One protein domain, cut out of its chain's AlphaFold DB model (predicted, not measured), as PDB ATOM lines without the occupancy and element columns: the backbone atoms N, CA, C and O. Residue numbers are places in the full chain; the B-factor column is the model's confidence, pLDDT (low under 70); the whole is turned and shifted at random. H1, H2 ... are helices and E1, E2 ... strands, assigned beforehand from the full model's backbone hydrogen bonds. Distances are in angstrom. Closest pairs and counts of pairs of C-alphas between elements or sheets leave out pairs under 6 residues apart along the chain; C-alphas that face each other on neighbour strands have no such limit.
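AT A GLANCE: This is residues 12 to 152 of the 161 residues of an uncharacterized protein of marine sediment metagenome (UniProt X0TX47). A strongly twisted four-stranded sheet, E2, E1, E3 and E6, has the long helix H5 packed on one face and the smaller H1 near one end of its other face. From the opposite end, H3 and H2 lead away to a small hairpin, E4 and E5, at one tip of a long, loose body, while the loop of residues 45 to 61 lies toward the other tip. The printed part has 141 residues, with elements in the order E1 E2 H1 E3 H2 E4 E5 H3 E6 H4 H5; both sheets are antiparallel, and the class is mixed, helices and strands. It is loose, with a radius of gyration of the C-alphas of 18.7 A, and spans 67 by 33 by 33 A.

HOW THE PARTS SIT: E1, residues 12 to 22, and E2, residues 28 to 33, form a hairpin, with N 21 and O 29 at 2.8 A. H1, residues 36 to 44, is on the sheet at a height of 9.6 A. E3, residues 62 to 70, is antiparallel to E1, with N 14 and O 68 at 2.8 A. E2, H1 and E3 make a split strand-helix-strand unit, two strands of one sheet that are not neighbours, with a helix between them along the chain; E1 is between E2 and E3 in the sheet, and the crossover is right-handed. H2, residues 75 to 84, is not on this sheet. E4, residues 86 to 89, and E5, residues 96 to 99, form a hairpin, with N 87 and O 98 at 2.8 A. H3, residues 101 to 112, touches H2 at a steep tilt of 42 degrees, opposite ways; the closest C-alphas, of Ile 81 and Leu 107, are 6.5 A apart. E6, residues 113 to 116, is the edge strand beside E3, with N 69 and O 115 at 2.8 A. H4, residues 130 to 133, is close to but not clearly touching H3. H5, residues 138 to 152, is on the face opposite H1, giving three layers, helices on both faces of a sheet. H5 touches H3, closest at the C-alphas of Leu 109 and Leu 145, 6.3 A. In H1, H2, H3 and H5 every O i to N i+4 pair is within hydrogen-bond range; H4 is too short for one.

IN THESE COORDINATES: E1 runs 31.2 A from C-alpha 12 at (4.505, -8.056, -4.449). E3 measures 25.4 A, H3 16.1 A and H5 21.0 A, ending at C-alpha 152 at (7.666, -10.319, -12.059).

THE WHOLE: The farthest C-alphas, of Asp 56 and Glu 93, are 68.4 A apart. The links H1 to E3 and E6 to H4 are long. The printed part has no cut; pLDDT is under 70 at residues 93 to 94.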
ATOM      1  N   VAL A  12       3.625  -9.070  -3.874       89.31
ATOM      2  CA  VAL A  12       4.505  -8.056  -4.449       89.31
ATOM      3  C   VAL A  12       3.787  -6.720  -4.355       89.31
ATOM      4  O   VAL A  12       2.721  -6.568  -4.947       89.31
ATOM      5  N   SER A  13       4.350  -5.781  -3.600       91.88
ATOM      6  CA  SER A  13       3.838  -4.412  -3.531       91.88
ATOM      7  C   SER A  13       4.419  -3.585  -4.671       91.88
ATOM      8  O   SER A  13       5.621  -3.660  -4.926       91.88
ATOM      9  N   ILE A  14       3.577  -2.810  -5.345       91.94
ATOM     10  CA  ILE A  14       3.947  -1.938  -6.459       91.94
ATOM     11  C   ILE A  14       3.332  -0.571  -6.199       91.94
ATOM     12  O   ILE A  14       2.128  -0.466  -5.964       91.94
ATOM     13  N   GLU A  15       4.170   0.457  -6.233       92.00
ATOM     14  CA  GLU A  15       3.746   1.851  -6.167       92.00
ATOM     15  C   GLU A  15       3.725   2.431  -7.581       92.00
ATOM     16  O   GLU A  15       4.641   2.202  -8.373       92.00
ATOM     17  N   THR A  16       2.669   3.157  -7.914       92.25
ATOM     18  CA  THR A  16       2.492   3.830  -9.200       92.25
ATOM     19  C   THR A  16       2.060   5.259  -8.928       92.25
ATOM     20  O   THR A  16       1.082   5.488  -8.222       92.25
ATOM     21  N   TYR A  17       2.802   6.213  -9.476       93.69
ATOM     22  CA  TYR A  17       2.502   7.633  -9.348       93.69
ATOM     23  C   TYR A  17       1.830   8.118 -10.623       93.69
ATOM     24  O   TYR A  17       2.219   7.707 -11.720       93.69
ATOM     25  N   TYR A  18       0.816   8.967 -10.498       93.38
ATOM     26  CA  TYR A  18       0.094   9.476 -11.656       93.38
ATOM     27  C   TYR A  18      -0.529  10.849 -11.402       93.38
ATOM     28  O   TYR A  18      -0.725  11.261 -10.262       93.38
ATOM     29  N   VAL A  19      -0.836  11.553 -12.488       92.88
ATOM     30  CA  VAL A  19      -1.544  12.838 -12.485       92.88
ATOM     31  C   VAL A  19      -2.838  12.699 -13.279       92.88
ATOM     32  O   VAL A  19      -2.846  12.077 -14.344       92.88
ATOM     33  N   GLU A  20      -3.916  13.296 -12.779       91.12
ATOM     34  CA  GLU A  20      -5.209  13.367 -13.462       91.12
ATOM     35  C   GLU A  20      -5.390  14.740 -14.122       91.12
ATOM     36  O   GLU A  20      -5.403  15.772 -13.457       91.12
ATOM     37  N   GLU A  21      -5.550  14.769 -15.444       88.31
ATOM     38  CA  GLU A  21      -5.822  15.995 -16.195       88.31
ATOM     39  C   GLU A  21      -7.271  16.001 -16.702       88.31
ATOM     40  O   GLU A  21      -7.643  15.242 -17.604       88.31
ATOM     41  N   HIS A  22      -8.098  16.889 -16.145       86.06
ATOM     42  CA  HIS A  22      -9.494  17.056 -16.554       86.06
ATOM     43  C   HIS A  22      -9.597  17.972 -17.780       86.06
ATOM     44  O   HIS A  22      -9.395  19.186 -17.708       86.06
ATOM     45  N   LYS A  23      -9.972  17.411 -18.931       85.81
ATOM     46  CA  LYS A  23     -10.239  18.198 -20.141       85.81
ATOM     47  C   LYS A  23     -11.605  18.881 -20.075       85.81
ATOM     48  O   LYS A  23     -12.555  18.374 -19.487       85.81
ATOM     49  N   LYS A  24     -11.746  19.990 -20.816       76.75
ATOM     50  CA  LYS A  24     -12.978  20.811 -20.921       76.75
ATOM     51  C   LYS A  24     -14.250  20.044 -21.323       76.75
ATOM     52  O   LYS A  24     -15.342  20.576 -21.179       76.75
ATOM     53  N   GLN A  25     -14.114  18.833 -21.859       77.81
ATOM     54  CA  GLN A  25     -15.219  17.965 -22.282       77.81
ATOM     55  C   GLN A  25     -15.584  16.889 -21.239       77.81
ATOM     56  O   GLN A  25     -16.352  15.990 -21.550       77.81
ATOM     57  N   GLY A  26     -15.037  16.959 -20.019       75.12
ATOM     58  CA  GLY A  26     -15.316  15.999 -18.941       75.12
ATOM     59  C   GLY A  26     -14.509  14.698 -19.020       75.12
ATOM     60  O   GLY A  26     -14.702  13.811 -18.199       75.12
ATOM     61  N   HIS A  27     -13.598  14.578 -19.986       80.88
ATOM     62  CA  HIS A  27     -12.670  13.451 -20.070       80.88
ATOM     63  C   HIS A  27     -11.486  13.653 -19.121       80.88
ATOM     64  O   HIS A  27     -10.858  14.713 -19.148       80.88
ATOM     65  N   VAL A  28     -11.168  12.623 -18.340       87.31
ATOM     66  CA  VAL A  28      -9.968  12.562 -17.497       87.31
ATOM     67  C   VAL A  28      -8.870  11.829 -18.258       87.31
ATOM     68  O   VAL A  28      -9.124  10.781 -18.854       87.31
ATOM     69  N   ILE A  29      -7.666  12.394 -18.268       89.19
ATOM     70  CA  ILE A  29      -6.466  11.748 -18.804       89.19
ATOM     71  C   ILE A  29      -5.520  11.442 -17.655       89.19
ATOM     72  O   ILE A  29      -5.212  12.322 -16.858       89.19
ATOM     73  N   TYR A  30      -5.044  10.201 -17.611       91.06
ATOM     74  CA  TYR A  30      -4.081   9.737 -16.622       91.06
ATOM     75  C   TYR A  30      -2.666   9.810 -17.198       91.06
ATOM     76  O   TYR A  30      -2.365   9.166 -18.205       91.06
ATOM     77  N   HIS A  31      -1.789  10.572 -16.549       92.75
ATOM     78  CA  HIS A  31      -0.363  10.629 -16.871       92.75
ATOM     79  C   HIS A  31       0.421   9.847 -15.823       92.75
ATOM     80  O   HIS A  31       0.613  10.324 -14.707       92.75
ATOM     81  N   PHE A  32       0.858   8.637 -16.168       93.62
ATOM     82  CA  PHE A  32       1.644   7.786 -15.271       93.62
ATOM     83  C   PHE A  32       3.114   8.199 -15.265       93.62
ATOM     84  O   PHE A  32       3.725   8.327 -16.323       93.62
ATOM     85  N   ILE A  33       3.676   8.356 -14.068       92.62
ATOM     86  CA  ILE A  33       5.059   8.770 -13.834       92.62
ATOM     87  C   ILE A  33       5.916   7.517 -13.646       92.62
ATOM     88  O   ILE A  33       5.725   6.745 -12.703       92.62
ATOM     89  N   LYS A  34       6.868   7.304 -14.556       88.50
ATOM     90  CA  LYS A  34       7.676   6.076 -14.661       88.50
ATOM     91  C   LYS A  34       9.130   6.269 -14.244       88.50
ATOM     92  O   LYS A  34       9.849   5.278 -14.078       88.50
ATOM     93  N   SER A  35       9.574   7.515 -14.097       90.44
ATOM     94  CA  SER A  35      10.948   7.867 -13.745       90.44
ATOM     95  C   SER A  35      11.004   9.049 -12.776       90.44
ATOM     96  O   SER A  35      10.053   9.822 -12.651       90.44
ATOM     97  N   GLN A  36      12.146   9.200 -12.102       89.81
ATOM     98  CA  GLN A  36      12.393  10.362 -11.249       89.81
ATOM     99  C   GLN A  36      12.440  11.661 -12.066       89.81
ATOM    100  O   GLN A  36      11.936  12.676 -11.616       89.81
ATOM    101  N   GLU A  37      12.966  11.618 -13.289       91.56
ATOM    102  CA  GLU A  37      12.995  12.779 -14.185       91.56
ATOM    103  C   GLU A  37      11.578  13.259 -14.537       91.56
ATOM    104  O   GLU A  37      11.295  14.451 -14.513       91.56
ATOM    105  N   GLU A  38      10.648  12.337 -14.810       92.25
ATOM    106  CA  GLU A  38       9.239  12.689 -15.017       92.25
ATOM    107  C   GLU A  38       8.608  13.271 -13.748       92.25
ATOM    108  O   GLU A  38       7.870  14.249 -13.836       92.25
ATOM    109  N   MET A  39       8.920  12.709 -12.574       91.12
ATOM    110  CA  MET A  39       8.466  13.236 -11.282       91.12
ATOM    111  C   MET A  39       8.939  14.679 -11.077       91.12
ATOM    112  O   MET A  39       8.137  15.549 -10.740       91.12
ATOM    113  N   ASP A  40      10.220  14.943 -11.321       91.12
ATOM    114  CA  ASP A  40      10.822  16.265 -11.163       91.12
ATOM    115  C   ASP A  40      10.205  17.262 -12.157       91.12
ATOM    116  O   ASP A  40       9.806  18.355 -11.760       91.12
ATOM    117  N   ASN A  41       9.978  16.849 -13.411       92.50
ATOM    118  CA  ASN A  41       9.284  17.656 -14.422       92.50
ATOM    119  C   ASN A  41       7.849  18.041 -14.011       92.50
ATOM    120  O   ASN A  41       7.359  19.110 -14.384       92.50
ATOM    121  N   TRP A  42       7.136  17.177 -13.282       91.62
ATOM    122  CA  TRP A  42       5.817  17.512 -12.735       91.62
ATOM    123  C   TRP A  42       5.927  18.443 -11.527       91.62
ATOM    124  O   TRP A  42       5.179  19.420 -11.450       91.62
ATOM    125  N   LYS A  43       6.898  18.217 -10.636       88.62
ATOM    126  CA  LYS A  43       7.170  19.112  -9.501       88.62
ATOM    127  C   LYS A  43       7.565  20.524  -9.947       88.62
ATOM    128  O   LYS A  43       7.099  21.496  -9.359       88.62
ATOM    129  N   GLU A  44       8.326  20.666 -11.033       90.88
ATOM    130  CA  GLU A  44       8.653  21.967 -11.645       90.88
ATOM    131  C   GLU A  44       7.416  22.723 -12.158       90.88
ATOM    132  O   GLU A  44       7.410  23.951 -12.197       90.88
ATOM    133  N   LYS A  45       6.337  22.008 -12.504       88.69
ATOM    134  CA  LYS A  45       5.033  22.591 -12.872       88.69
ATOM    135  C   LYS A  45       4.149  22.907 -11.657       88.69
ATOM    136  O   LYS A  45       2.955  23.175 -11.824       88.69
ATOM    137  N   GLU A  46       4.737  22.892 -10.461       88.00
ATOM    138  CA  GLU A  46       4.095  23.122  -9.163       88.00
ATOM    139  C   GLU A  46       3.124  22.010  -8.739       88.00
ATOM    140  O   GLU A  46       2.203  22.265  -7.965       88.00
ATOM    141  N   TYR A  47       3.301  20.784  -9.240       90.50
ATOM    142  CA  TYR A  47       2.568  19.636  -8.705       90.50
ATOM    143  C   TYR A  47       3.221  19.134  -7.415       90.50
ATOM    144  O   TYR A  47       4.448  19.063  -7.321       90.50
ATOM    145  N   CYS A  48       2.412  18.731  -6.436       88.12
ATOM    146  CA  CYS A  48       2.897  18.124  -5.197       88.12
ATOM    147  C   CYS A  48       2.445  16.667  -5.079       88.12
ATOM    148  O   CYS A  48       1.434  16.271  -5.654       88.12
ATOM    149  N   VAL A  49       3.182  15.858  -4.319       88.50
ATOM    150  CA  VAL A  49       2.737  14.496  -3.992       88.50
ATOM    151  C   VAL A  49       1.588  14.580  -2.989       88.50
ATOM    152  O   VAL A  49       1.592  15.457  -2.129       88.50
ATOM    153  N   GLU A  50       0.616  13.677  -3.096       85.19
ATOM    154  CA  GLU A  50      -0.549  13.597  -2.203       85.19
ATOM    155  C   GLU A  50      -0.171  13.627  -0.708       85.19
ATOM    156  O   GLU A  50      -0.777  14.367   0.064       85.19
ATOM    157  N   ASP A  51       0.893  12.917  -0.321       82.31
ATOM    158  CA  ASP A  51       1.406  12.872   1.059       82.31
ATOM    159  C   ASP A  51       2.000  14.217   1.546       82.31
ATOM    160  O   ASP A  51       2.143  14.439   2.748       82.31
ATOM    161  N   GLU A  52       2.372  15.110   0.623       82.94
ATOM    162  CA  GLU A  52       2.990  16.420   0.891       82.94
ATOM    163  C   GLU A  52       1.977  17.577   0.803       82.94
ATOM    164  O   GLU A  52       2.355  18.745   0.934       82.94
ATOM    165  N   LYS A  53       0.692  17.269   0.577       79.25
ATOM    166  CA  LYS A  53      -0.381  18.257   0.451       79.25
ATOM    167  C   LYS A  53      -0.473  19.140   1.699       79.25
ATOM    168  O   LYS A  53      -0.629  18.656   2.819       79.25
ATOM    169  N   SER A  54      -0.463  20.452   1.481       76.44
ATOM    170  CA  SER A  54      -0.858  21.461   2.469       76.44
ATOM    171  C   SER A  54      -2.267  21.992   2.176       76.44
ATOM    172  O   SER A  54      -2.787  21.805   1.074       76.44
ATOM    173  N   ASP A  55      -2.876  22.697   3.134       72.19
ATOM    174  CA  ASP A  55      -4.205  23.314   2.964       72.19
ATOM    175  C   ASP A  55      -4.267  24.331   1.802       72.19
ATOM    176  O   ASP A  55      -5.339  24.564   1.250       72.19
ATOM    177  N   ASP A  56      -3.121  24.886   1.386       74.44
ATOM    178  CA  ASP A  56      -3.001  25.863   0.291       74.44
ATOM    179  C   ASP A  56      -2.743  25.221  -1.090       74.44
ATOM    180  O   ASP A  56      -2.561  25.923  -2.086       74.44
ATOM    181  N   THR A  57      -2.682  23.889  -1.173       76.81
ATOM    182  CA  THR A  57      -2.367  23.189  -2.427       76.81
ATOM    183  C   THR A  57      -3.564  23.195  -3.379       76.81
ATOM    184  O   THR A  57      -4.668  22.802  -3.003       76.81
ATOM    185  N   ASP A  58      -3.335  23.575  -4.641       79.31
ATOM    186  CA  ASP A  58      -4.342  23.469  -5.701       79.31
ATOM    187  C   ASP A  58      -4.756  21.993  -5.892       79.31
ATOM    188  O   ASP A  58      -3.908  21.168  -6.253       79.31
ATOM    189  N   PRO A  59      -6.039  21.630  -5.693       76.31
ATOM    190  CA  PRO A  59      -6.509  20.254  -5.849       76.31
ATOM    191  C   PRO A  59      -6.306  19.694  -7.266       76.31
ATOM    192  O   PRO A  59      -6.336  18.483  -7.450       76.31
ATOM    193  N   GLN A  60      -6.084  20.551  -8.269       78.88
ATOM    194  CA  GLN A  60      -5.787  20.135  -9.643       78.88
ATOM    195  C   GLN A  60      -4.301  19.832  -9.884       78.88
ATOM    196  O   GLN A  60      -3.950  19.337 -10.954       78.88
ATOM    197  N   LYS A  61      -3.422  20.117  -8.915       86.75
ATOM    198  CA  LYS A  61      -1.966  19.938  -9.021       86.75
ATOM    199  C   LYS A  61      -1.434  18.877  -8.057       86.75
ATOM    200  O   LYS A  61      -0.413  19.067  -7.398       86.75
ATOM    201  N   ILE A  62      -2.125  17.744  -7.991       90.50
ATOM    202  CA  ILE A  62      -1.763  16.624  -7.118       90.50
ATOM    203  C   ILE A  62      -1.206  15.467  -7.954       90.50
ATOM    204  O   ILE A  62      -1.766  15.083  -8.980       90.50
ATOM    205  N   ILE A  63      -0.080  14.920  -7.500       92.19
ATOM    206  CA  ILE A  63       0.484  13.646  -7.936       92.19
ATOM    207  C   ILE A  63      -0.039  12.587  -6.974       92.19
ATOM    208  O   ILE A  63       0.365  12.527  -5.808       92.19
ATOM    209  N   TYR A  64      -0.933  11.752  -7.479       91.75
ATOM    210  CA  TYR A  64      -1.562  10.678  -6.730       91.75
ATOM    211  C   TYR A  64      -0.642   9.469  -6.630       91.75
ATOM    212  O   TYR A  64       0.145   9.178  -7.541       91.75
ATOM    213  N   LYS A  65      -0.773   8.736  -5.521       92.50
ATOM    214  CA  LYS A  65      -0.004   7.523  -5.254       92.50
ATOM    215  C   LYS A  65      -0.924   6.303  -5.178       92.50
ATOM    216  O   LYS A  65      -1.613   6.071  -4.188       92.50
ATOM    217  N   LEU A  66      -0.862   5.453  -6.199       92.25
ATOM    218  CA  LEU A  66      -1.551   4.166  -6.237       92.25
ATOM    219  C   LEU A  66      -0.627   3.053  -5.734       92.25
ATOM    220  O   LEU A  66       0.390   2.734  -6.348       92.25
ATOM    221  N   ILE A  67      -0.993   2.431  -4.620       92.94
ATOM    222  CA  ILE A  67      -0.282   1.301  -4.021       92.94
ATOM    223  C   ILE A  67      -1.103   0.044  -4.263       92.94
ATOM    224  O   ILE A  67      -2.250  -0.056  -3.837       92.94
ATOM    225  N   THR A  68      -0.500  -0.953  -4.906       94.06
ATOM    226  CA  THR A  68      -1.145  -2.233  -5.215       94.06
ATOM    227  C   THR A  68      -0.327  -3.411  -4.709       94.06
ATOM    228  O   THR A  68       0.899  -3.358  -4.664       94.06
ATOM    229  N   ALA A  69      -0.998  -4.499  -4.326       93.19
ATOM    230  CA  ALA A  69      -0.351  -5.728  -3.880       93.19
ATOM    231  C   ALA A  69      -0.822  -6.930  -4.699       93.19
ATOM    232  O   ALA A  69      -2.026  -7.175  -4.844       93.19
ATOM    233  N   TRP A  70       0.140  -7.713  -5.182       94.00
ATOM    234  CA  TRP A  70      -0.078  -8.733  -6.200       94.00
ATOM    235  C   TRP A  70       0.387 -10.112  -5.763       94.00
ATOM    236  O   TRP A  70       1.482 -10.289  -5.230       94.00
ATOM    237  N   LYS A  71      -0.415 -11.130  -6.060       91.50
ATOM    238  CA  LYS A  71      -0.019 -12.531  -5.956       91.50
ATOM    239  C   LYS A  71       0.832 -12.897  -7.175       91.50
ATOM    240  O   LYS A  71       0.373 -12.772  -8.308       91.50
ATOM    241  N   ARG A  72       2.039 -13.429  -6.952       87.19
ATOM    242  CA  ARG A  72       2.831 -14.051  -8.027       87.19
ATOM    243  C   ARG A  72       2.121 -15.296  -8.558       87.19
ATOM    244  O   ARG A  72       1.653 -16.127  -7.776       87.19
ATOM    245  N   LEU A  73       2.081 -15.439  -9.880       85.75
ATOM    246  CA  LEU A  73       1.529 -16.628 -10.522       85.75
ATOM    247  C   LEU A  73       2.438 -17.832 -10.282       85.75
ATOM    248  O   LEU A  73       3.641 -17.781 -10.534       85.75
ATOM    249  N   LYS A  74       1.849 -18.939  -9.829       86.50
ATOM    250  CA  LYS A  74       2.478 -20.258  -9.939       86.50
ATOM    251  C   LYS A  74       2.231 -20.818 -11.336       86.50
ATOM    252  O   LYS A  74       1.265 -20.442 -11.996       86.50
ATOM    253  N   TRP A  75       3.027 -21.807 -11.740       83.31
ATOM    254  CA  TRP A  75       2.816 -22.523 -13.004       83.31
ATOM    255  C   TRP A  75       1.383 -23.064 -13.158       83.31
ATOM    256  O   TRP A  75       0.781 -22.959 -14.223       83.31
ATOM    257  N   SER A  76       0.793 -23.578 -12.073       87.00
ATOM    258  CA  SER A  76      -0.602 -24.035 -12.061       87.00
ATOM    259  C   SER A  76      -1.604 -22.908 -12.325       87.00
ATOM    260  O   SER A  76      -2.556 -23.108 -13.074       87.00
ATOM    261  N   ASP A  77      -1.378 -21.728 -11.737       87.62
ATOM    262  CA  ASP A  77      -2.227 -20.552 -11.954       87.62
ATOM    263  C   ASP A  77      -2.122 -20.109 -13.427       87.62
ATOM    264  O   ASP A  77      -3.128 -19.876 -14.092       87.62
ATOM    265  N   GLN A  78      -0.899 -20.076 -13.963       86.50
ATOM    266  CA  GLN A  78      -0.623 -19.680 -15.341       86.50
ATOM    267  C   GLN A  78      -1.275 -20.622 -16.366       86.50
ATOM    268  O   GLN A  78      -1.927 -20.150 -17.294       86.50
ATOM    269  N   ASN A  79      -1.194 -21.941 -16.168       88.88
ATOM    270  CA  ASN A  79      -1.877 -22.915 -17.030       88.88
ATOM    271  C   ASN A  79      -3.405 -22.780 -16.979       88.88
ATOM    272  O   ASN A  79      -4.080 -22.909 -18.004       88.88
ATOM    273  N   SER A  80      -3.960 -22.502 -15.796       90.50
ATOM    274  CA  SER A  80      -5.399 -22.269 -15.640       90.50
ATOM    275  C   SER A  80      -5.856 -21.027 -16.412       90.50
ATOM    276  O   SER A  80      -6.912 -21.050 -17.044       90.50
ATOM    277  N   ILE A  81      -5.059 -19.955 -16.398       90.44
ATOM    278  CA  ILE A  81      -5.347 -18.746 -17.176       90.44
ATOM    279  C   ILE A  81      -5.237 -19.052 -18.673       90.44
ATOM    280  O   ILE A  81      -6.190 -18.800 -19.408       90.44
ATOM    281  N   PHE A  82      -4.132 -19.650 -19.129       87.94
ATOM    282  CA  PHE A  82      -3.918 -19.958 -20.548       87.94
ATOM    283  C   PHE A  82      -5.026 -20.827 -21.145       87.94
ATOM    284  O   PHE A  82      -5.570 -20.487 -22.193       87.94
ATOM    285  N   SER A  83      -5.404 -21.908 -20.459       87.75
ATOM    286  CA  SER A  83      -6.485 -22.797 -20.910       87.75
ATOM    287  C   SER A  83      -7.830 -22.080 -21.061       87.75
ATOM    288  O   SER A  83      -8.604 -22.411 -21.955       87.75
ATOM    289  N   SER A  84      -8.078 -21.050 -20.252       89.06
ATOM    290  CA  SER A  84      -9.300 -20.240 -20.304       89.06
ATOM    291  C   SER A  84      -9.289 -19.176 -21.411       89.06
ATOM    292  O   SER A  84     -10.315 -18.543 -21.654       89.06
ATOM    293  N   CYS A  85      -8.147 -18.960 -22.072       91.19
ATOM    294  CA  CYS A  85      -7.957 -17.904 -23.069       91.19
ATOM    295  C   CYS A  85      -7.963 -18.402 -24.515       91.19
ATOM    296  O   CYS A  85      -7.805 -17.591 -25.423       91.19
ATOM    297  N   PHE A  86      -8.128 -19.701 -24.763       87.62
ATOM    298  CA  PHE A  86      -8.159 -20.203 -26.132       87.62
ATOM    299  C   PHE A  86      -9.432 -19.772 -26.863       87.62
ATOM    300  O   PHE A  86     -10.549 -19.942 -26.372       87.62
ATOM    301  N   ARG A  87      -9.245 -19.250 -28.073       84.31
ATOM    302  CA  ARG A  87     -10.296 -18.999 -29.056       84.31
ATOM    303  C   ARG A  87      -9.987 -19.777 -30.330       84.31
ATOM    304  O   ARG A  87      -8.829 -19.927 -30.716       84.31
ATOM    305  N   PHE A  88     -11.031 -20.264 -30.985       82.19
ATOM    306  CA  PHE A  88     -10.911 -20.914 -32.285       82.19
ATOM    307  C   PHE A  88     -11.199 -19.884 -33.373       82.19
ATOM    308  O   PHE A  88     -12.268 -19.275 -33.373       82.19
ATOM    309  N   LEU A  89     -10.250 -19.690 -34.283       78.12
ATOM    310  CA  LEU A  89     -10.418 -18.861 -35.472       78.12
ATOM    311  C   LEU A  89     -10.588 -19.754 -36.699       78.12
ATOM    312  O   LEU A  89      -9.870 -20.739 -36.857       78.12
ATOM    313  N   GLY A  90     -11.525 -19.384 -37.573       73.50
ATOM    314  CA  GLY A  90     -11.831 -20.105 -38.808       73.50
ATOM    315  C   GLY A  90     -13.048 -21.032 -38.718       73.50
ATOM    316  O   GLY A  90     -13.582 -21.324 -37.644       73.50
ATOM    317  N   GLU A  91     -13.489 -21.499 -39.884       72.31
ATOM    318  CA  GLU A  91     -14.617 -22.417 -40.052       72.31
ATOM    319  C   GLU A  91     -14.134 -23.773 -40.594       72.31
ATOM    320  O   GLU A  91     -13.183 -23.845 -41.372       72.31
ATOM    321  N   GLY A  92     -14.791 -24.861 -40.180       72.62
ATOM    322  CA  GLY A  92     -14.489 -26.211 -40.669       72.62
ATOM    323  C   GLY A  92     -13.116 -26.748 -40.241       72.62
ATOM    324  O   GLY A  92     -12.739 -26.648 -39.074       72.62
ATOM    325  N   GLU A  93     -12.393 -27.356 -41.183       69.44
ATOM    326  CA  GLU A  93     -11.114 -28.053 -40.953       69.44
ATOM    327  C   GLU A  93      -9.910 -27.109 -40.762       69.44
ATOM    328  O   GLU A  93      -8.882 -27.534 -40.243       69.44
ATOM    329  N   ASN A  94     -10.045 -25.817 -41.084       67.25
ATOM    330  CA  ASN A  94      -8.991 -24.800 -40.922       67.25
ATOM    331  C   ASN A  94      -9.077 -24.049 -39.579       67.25
ATOM    332  O   ASN A  94      -8.699 -22.879 -39.487       67.25
ATOM    333  N   ARG A  95      -9.614 -24.688 -38.531       73.50
ATOM    334  CA  ARG A  95      -9.693 -24.078 -37.199       73.50
ATOM    335  C   ARG A  95      -8.310 -23.980 -36.569       73.50
ATOM    336  O   ARG A  95      -7.753 -24.979 -36.121       73.50
ATOM    337  N   ASN A  96      -7.810 -22.757 -36.454       79.00
ATOM    338  CA  ASN A  96      -6.608 -22.460 -35.690       79.00
ATOM    339  C   ASN A  96      -6.988 -22.108 -34.253       79.00
ATOM    340  O   ASN A  96      -7.926 -21.347 -34.005       79.00
ATOM    341  N   MET A  97      -6.260 -22.683 -33.299       81.44
ATOM    342  CA  MET A  97      -6.385 -22.332 -31.892       81.44
ATOM    343  C   MET A  97      -5.401 -21.206 -31.584       81.44
ATOM    344  O   MET A  97      -4.191 -21.389 -31.703       81.44
ATOM    345  N   GLU A  98      -5.921 -20.059 -31.168       86.31
ATOM    346  CA  GLU A  98      -5.118 -18.915 -30.747       86.31
ATOM    347  C   GLU A  98      -5.457 -18.518 -29.315       86.31
ATOM    348  O   GLU A  98      -6.560 -18.760 -28.822       86.31
ATOM    349  N   ILE A  99      -4.503 -17.886 -28.641       86.56
ATOM    350  CA  ILE A  99      -4.731 -17.282 -27.330       86.56
ATOM    351  C   ILE A  99      -5.330 -15.898 -27.554       86.56
ATOM    352  O   ILE A  99      -4.781 -15.103 -28.312       86.56
ATOM    353  N   ASP A 100      -6.438 -15.601 -26.884       89.19
ATOM    354  CA  ASP A 100      -6.997 -14.258 -26.812       89.19
ATOM    355  C   ASP A 100      -6.148 -13.392 -25.857       89.19
ATOM    356  O   ASP A 100      -6.184 -13.604 -24.638       89.19
ATOM    357  N   PRO A 101      -5.372 -12.420 -26.374       88.00
ATOM    358  CA  PRO A 101      -4.481 -11.619 -25.545       88.00
ATOM    359  C   PRO A 101      -5.242 -10.666 -24.617       88.00
ATOM    360  O   PRO A 101      -4.738 -10.344 -23.544       88.00
ATOM    361  N   ILE A 102      -6.446 -10.225 -24.996       89.62
ATOM    362  CA  ILE A 102      -7.261  -9.310 -24.186       89.62
ATOM    363  C   ILE A 102      -7.782 -10.071 -22.971       89.62
ATOM    364  O   ILE A 102      -7.584  -9.646 -21.832       89.62
ATOM    365  N   ARG A 103      -8.360 -11.253 -23.206       90.94
ATOM    366  CA  ARG A 103      -8.855 -12.120 -22.132       90.94
ATOM    367  C   ARG A 103      -7.738 -12.581 -21.200       90.94
ATOM    368  O   ARG A 103      -7.944 -12.659 -19.991       90.94
ATOM    369  N   TYR A 104      -6.555 -12.858 -21.744       91.56
ATOM    370  CA  TYR A 104      -5.391 -13.228 -20.945       91.56
ATOM    371  C   TYR A 104      -4.975 -12.115 -19.980       91.56
ATOM    372  O   TYR A 104      -4.784 -12.380 -18.791       91.56
ATOM    373  N   ARG A 105      -4.876 -10.871 -20.465       91.56
ATOM    374  CA  ARG A 105      -4.536  -9.707 -19.633       91.56
ATOM    375  C   ARG A 105      -5.580  -9.464 -18.544       91.56
ATOM    376  O   ARG A 105      -5.205  -9.309 -17.385       91.56
ATOM    377  N   ASP A 106      -6.861  -9.514 -18.902       93.00
ATOM    378  CA  ASP A 106      -7.977  -9.349 -17.963       93.00
ATOM    379  C   ASP A 106      -7.949 -10.398 -16.839       93.00
ATOM    380  O   ASP A 106      -7.931 -10.074 -15.649       93.00
ATOM    381  N   LEU A 107      -7.846 -11.680 -17.205       92.75
ATOM    382  CA  LEU A 107      -7.781 -12.767 -16.231       92.75
ATOM    383  C   LEU A 107      -6.534 -12.680 -15.355       92.75
ATOM    384  O   LEU A 107      -6.608 -12.980 -14.161       92.75
ATOM    385  N   LYS A 108      -5.396 -12.265 -15.918       92.38
ATOM    386  CA  LYS A 108      -4.162 -12.056 -15.160       92.38
ATOM    387  C   LYS A 108      -4.338 -10.940 -14.133       92.38
ATOM    388  O   LYS A 108      -4.034 -11.174 -12.964       92.38
ATOM    389  N   LEU A 109      -4.900  -9.796 -14.519       93.19
ATOM    390  CA  LEU A 109      -5.202  -8.686 -13.614       93.19
ATOM    391  C   LEU A 109      -6.115  -9.137 -12.460       93.19
ATOM    392  O   LEU A 109      -5.721  -9.058 -11.295       93.19
ATOM    393  N   LYS A 110      -7.277  -9.723 -12.779       93.88
ATOM    394  CA  LYS A 110      -8.273 -10.197 -11.796       93.88
ATOM    395  C   LYS A 110      -7.749 -11.306 -10.880       93.88
ATOM    396  O   LYS A 110      -8.095 -11.376  -9.701       93.88
ATOM    397  N   SER A 111      -6.891 -12.183 -11.398       91.06
ATOM    398  CA  SER A 111      -6.339 -13.297 -10.619       91.06
ATOM    399  C   SER A 111      -5.182 -12.875  -9.719       91.06
ATOM    400  O   SER A 111      -5.009 -13.463  -8.643       91.06
ATOM    401  N   CYS A 112      -4.392 -11.881 -10.133       92.38
ATOM    402  CA  CYS A 112      -3.146 -11.509  -9.461       92.38
ATOM    403  C   CYS A 112      -3.307 -10.327  -8.510       92.38
ATOM    404  O   CYS A 112      -2.695 -10.357  -7.446       92.38
ATOM    405  N   LEU A 113      -4.122  -9.323  -8.829       94.06
ATOM    406  CA  LEU A 113      -4.337  -8.185  -7.939       94.06
ATOM    407  C   LEU A 113      -5.088  -8.647  -6.678       94.06
ATOM    408  O   LEU A 113      -6.089  -9.364  -6.759       94.06
ATOM    409  N   LYS A 114      -4.563  -8.312  -5.494       93.56
ATOM    410  CA  LYS A 114      -5.133  -8.726  -4.197       93.56
ATOM    411  C   LYS A 114      -5.451  -7.574  -3.267       93.56
ATOM    412  O   LYS A 114      -6.332  -7.735  -2.428       93.56
ATOM    413  N   ARG A 115      -4.745  -6.449  -3.382       92.44
ATOM    414  CA  ARG A 115      -5.024  -5.230  -2.611       92.44
ATOM    415  C   ARG A 115      -4.704  -3.995  -3.443       92.44
ATOM    416  O   ARG A 115      -3.800  -4.048  -4.276       92.44
ATOM    417  N   TRP A 116      -5.400  -2.907  -3.151       94.88
ATOM    418  CA  TRP A 116      -5.075  -1.553  -3.586       94.88
ATOM    419  C   TRP A 116      -5.457  -0.544  -2.494       94.88
ATOM    420  O   TRP A 116      -6.131  -0.926  -1.535       94.88
ATOM    421  N   ASN A 117      -5.032   0.710  -2.623       92.44
ATOM    422  CA  ASN A 117      -5.418   1.818  -1.741       92.44
ATOM    423  C   ASN A 117      -6.491   2.741  -2.355       92.44
ATOM    424  O   ASN A 117      -6.601   3.887  -1.939       92.44
ATOM    425  N   ILE A 118      -7.267   2.264  -3.334       89.31
ATOM    426  CA  ILE A 118      -8.337   3.057  -3.952       89.31
ATOM    427  C   ILE A 118      -9.500   3.223  -2.966       89.31
ATOM    428  O   ILE A 118      -9.953   2.238  -2.371       89.31
ATOM    429  N   VAL A 119      -9.994   4.452  -2.842       88.69
ATOM    430  CA  VAL A 119     -11.186   4.823  -2.068       88.69
ATOM    431  C   VAL A 119     -12.297   5.339  -2.989       88.69
ATOM    432  O   VAL A 119     -12.027   5.703  -4.135       88.69
ATOM    433  N   ASP A 120     -13.545   5.292  -2.530       87.62
ATOM    434  CA  ASP A 120     -14.702   5.862  -3.229       87.62
ATOM    435  C   ASP A 120     -14.978   7.323  -2.820       87.62
ATOM    436  O   ASP A 120     -14.194   7.942  -2.105       87.62
ATOM    437  N   GLU A 121     -16.088   7.889  -3.308       86.31
ATOM    438  CA  GLU A 121     -16.509   9.271  -3.019       86.31
ATOM    439  C   GLU A 121     -16.795   9.524  -1.523       86.31
ATOM    440  O   GLU A 121     -16.795  10.677  -1.096       86.31
ATOM    441  N   ASP A 122     -17.009   8.465  -0.733       88.00
ATOM    442  CA  ASP A 122     -17.287   8.505   0.708       88.00
ATOM    443  C   ASP A 122     -16.041   8.139   1.551       88.00
ATOM    444  O   ASP A 122     -16.153   7.745   2.723       88.00
ATOM    445  N   ASP A 123     -14.845   8.219   0.950       84.62
ATOM    446  CA  ASP A 123     -13.553   7.827   1.532       84.62
ATOM    447  C   ASP A 123     -13.509   6.360   2.015       84.62
ATOM    448  O   ASP A 123     -12.702   5.987   2.876       84.62
ATOM    449  N   GLN A 124     -14.373   5.488   1.483       89.12
ATOM    450  CA  GLN A 124     -14.385   4.073   1.846       89.12
ATOM    451  C   GLN A 124     -13.460   3.262   0.939       89.12
ATOM    452  O   GLN A 124     -13.437   3.456  -0.276       89.12
ATOM    453  N   PRO A 125     -12.704   2.293   1.492       89.88
ATOM    454  CA  PRO A 125     -11.813   1.464   0.695       89.88
ATOM    455  C   PRO A 125     -12.616   0.608  -0.290       89.88
ATOM    456  O   PRO A 125     -13.431  -0.233   0.105       89.88
ATOM    457  N   VAL A 126     -12.328   0.760  -1.581       90.69
ATOM    458  CA  VAL A 126     -12.969  -0.029  -2.632       90.69
ATOM    459  C   VAL A 126     -12.447  -1.469  -2.544       90.69
ATOM    460  O   VAL A 126     -11.235  -1.687  -2.559       90.69
ATOM    461  N   PRO A 127     -13.299  -2.503  -2.471       92.38
ATOM    462  CA  PRO A 127     -12.823  -3.881  -2.438       92.38
ATOM    463  C   PRO A 127     -12.325  -4.346  -3.816       92.38
ATOM    464  O   PRO A 127     -12.871  -3.970  -4.856       92.38
ATOM    465  N   ILE A 128     -11.327  -5.236  -3.819       91.75
ATOM    466  CA  ILE A 128     -10.852  -5.924  -5.029       91.75
ATOM    467  C   ILE A 128     -11.867  -6.999  -5.424       91.75
ATOM    468  O   ILE A 128     -11.824  -8.124  -4.921       91.75
ATOM    469  N   THR A 129     -12.771  -6.659  -6.338       93.19
ATOM    470  CA  THR A 129     -13.660  -7.618  -7.002       93.19
ATOM    471  C   THR A 129     -13.563  -7.468  -8.522       93.19
ATOM    472  O   THR A 129     -13.176  -6.396  -8.996       93.19
ATOM    473  N   PRO A 130     -13.897  -8.511  -9.308       91.94
ATOM    474  CA  PRO A 130     -13.922  -8.420 -10.768       91.94
ATOM    475  C   PRO A 130     -14.730  -7.222 -11.277       91.94
ATOM    476  O   PRO A 130     -14.270  -6.516 -12.165       91.94
ATOM    477  N   GLU A 131     -15.871  -6.935 -10.648       92.88
ATOM    478  CA  GLU A 131     -16.769  -5.838 -11.020       92.88
ATOM    479  C   GLU A 131     -16.140  -4.462 -10.793       92.88
ATOM    480  O   GLU A 131     -16.415  -3.532 -11.542       92.88
ATOM    481  N   ASN A 132     -15.306  -4.310  -9.761       92.38
ATOM    482  CA  ASN A 132     -14.601  -3.055  -9.507       92.38
ATOM    483  C   ASN A 132     -13.363  -2.909 -10.396       92.38
ATOM    484  O   ASN A 132     -13.041  -1.798 -10.804       92.38
ATOM    485  N   ILE A 133     -12.706  -4.017 -10.748       92.56
ATOM    486  CA  ILE A 133     -11.621  -4.021 -11.737       92.56
ATOM    487  C   ILE A 133     -12.157  -3.634 -13.124       92.56
ATOM    488  O   ILE A 133     -11.521  -2.853 -13.822       92.56
ATOM    489  N   ASP A 134     -13.348  -4.109 -13.496       92.62
ATOM    490  CA  ASP A 134     -13.988  -3.795 -14.783       92.62
ATOM    491  C   ASP A 134     -14.403  -2.320 -14.923       92.62
ATOM    492  O   ASP A 134     -14.635  -1.847 -16.035       92.62
ATOM    493  N   LYS A 135     -14.491  -1.576 -13.810       91.38
ATOM    494  CA  LYS A 135     -14.772  -0.131 -13.809       91.38
ATOM    495  C   LYS A 135     -13.530   0.729 -14.037       91.38
ATOM    496  O   LYS A 135     -13.672   1.932 -14.247       91.38
ATOM    497  N   LEU A 136     -12.330   0.152 -13.963       90.06
ATOM    498  CA  LEU A 136     -11.100   0.892 -14.225       90.06
ATOM    499  C   LEU A 136     -11.072   1.367 -15.679       90.06
ATOM    500  O   LEU A 136     -11.534   0.677 -16.589       90.06
ATOM    501  N   SER A 137     -10.459   2.527 -15.913       89.12
ATOM    502  CA  SER A 137     -10.131   2.927 -17.276       89.12
ATOM    503  C   SER A 137      -9.137   1.931 -17.884       89.12
ATOM    504  O   SER A 137      -8.303   1.343 -17.186       89.12
ATOM    505  N   ALA A 138      -9.212   1.743 -19.204       89.56
ATOM    506  CA  ALA A 138      -8.313   0.834 -19.913       89.56
ATOM    507  C   ALA A 138      -6.833   1.195 -19.684       89.56
ATOM    508  O   ALA A 138      -5.999   0.301 -19.546       89.56
ATOM    509  N   ASP A 139      -6.528   2.492 -19.582       89.81
ATOM    510  CA  ASP A 139      -5.178   3.000 -19.340       89.81
ATOM    511  C   ASP A 139      -4.664   2.602 -17.949       89.81
ATOM    512  O   ASP A 139      -3.547   2.100 -17.827       89.81
ATOM    513  N   VAL A 140      -5.498   2.737 -16.907       90.94
ATOM    514  CA  VAL A 140      -5.151   2.323 -15.536       90.94
ATOM    515  C   VAL A 140      -4.962   0.811 -15.457       90.94
ATOM    516  O   VAL A 140      -3.959   0.343 -14.920       90.94
ATOM    517  N   ALA A 141      -5.880   0.030 -16.031       92.44
ATOM    518  CA  ALA A 141      -5.771  -1.427 -16.040       92.44
ATOM    519  C   ALA A 141      -4.493  -1.909 -16.754       92.44
ATOM    520  O   ALA A 141      -3.806  -2.811 -16.264       92.44
ATOM    521  N   GLN A 142      -4.152  -1.292 -17.890       92.44
ATOM    522  CA  GLN A 142      -2.945  -1.622 -18.642       92.44
ATOM    523  C   GLN A 142      -1.675  -1.230 -17.879       92.44
ATOM    524  O   GLN A 142      -0.737  -2.025 -17.846       92.44
ATOM    525  N   GLU A 143      -1.629  -0.055 -17.241       92.81
ATOM    526  CA  GLU A 143      -0.442   0.363 -16.488       92.81
ATOM    527  C   GLU A 143      -0.213  -0.502 -15.245       92.81
ATOM    528  O   GLU A 143       0.914  -0.927 -14.993       92.81
ATOM    529  N   LEU A 144      -1.279  -0.854 -14.520       93.12
ATOM    530  CA  LEU A 144      -1.203  -1.781 -13.392       93.12
ATOM    531  C   LEU A 144      -0.605  -3.129 -13.804       93.12
ATOM    532  O   LEU A 144       0.283  -3.661 -13.130       93.12
ATOM    533  N   LEU A 145      -1.063  -3.673 -14.933       92.62
ATOM    534  CA  LEU A 145      -0.544  -4.929 -15.451       92.62
ATOM    535  C   LEU A 145       0.917  -4.804 -15.905       92.62
ATOM    536  O   LEU A 145       1.717  -5.679 -15.584       92.62
ATOM    537  N   ASN A 146       1.280  -3.712 -16.586       91.75
ATOM    538  CA  ASN A 146       2.660  -3.443 -17.003       91.75
ATOM    539  C   ASN A 146       3.604  -3.360 -15.796       91.75
ATOM    540  O   ASN A 146       4.691  -3.938 -15.815       91.75
ATOM    541  N   GLY A 147       3.189  -2.657 -14.735       90.44
ATOM    542  CA  GLY A 147       3.941  -2.563 -13.487       90.44
ATOM    543  C   GLY A 147       4.165  -3.940 -12.866       90.44
ATOM    544  O   GLY A 147       5.290  -4.286 -12.502       90.44
ATOM    545  N   PHE A 148       3.117  -4.766 -12.821       90.88
ATOM    546  CA  PHE A 148       3.216  -6.144 -12.348       90.88
ATOM    547  C   PHE A 148       4.159  -7.001 -13.196       90.88
ATOM    548  O   PHE A 148       5.008  -7.705 -12.646       90.88
ATOM    549  N   GLU A 149       4.050  -6.936 -14.520       89.44
ATOM    550  CA  GLU A 149       4.909  -7.683 -15.441       89.44
ATOM    551  C   GLU A 149       6.371  -7.272 -15.291       89.44
ATOM    552  O   GLU A 149       7.215  -8.134 -15.078       89.44
ATOM    553  N   LYS A 150       6.669  -5.973 -15.227       88.31
ATOM    554  CA  LYS A 150       8.036  -5.467 -15.043       88.31
ATOM    555  C   LYS A 150       8.711  -5.972 -13.763       88.31
ATOM    556  O   LYS A 150       9.919  -6.181 -13.750       88.31
ATOM    557  N   VAL A 151       7.953  -6.142 -12.677       85.12
ATOM    558  CA  VAL A 151       8.491  -6.611 -11.384       85.12
ATOM    559  C   VAL A 151       8.563  -8.142 -11.309       85.12
ATOM    560  O   VAL A 151       9.307  -8.691 -10.494       85.12
ATOM    561  N   THR A 152       7.769  -8.851 -12.115       79.50
ATOM    562  CA  THR A 152       7.666 -10.319 -12.059       79.50
ATOM    563  C   THR A 152       8.365 -11.048 -13.199       79.50
ATOM    564  O   THR A 152       8.701 -12.221 -13.030       79.50
TER     565      THR A 152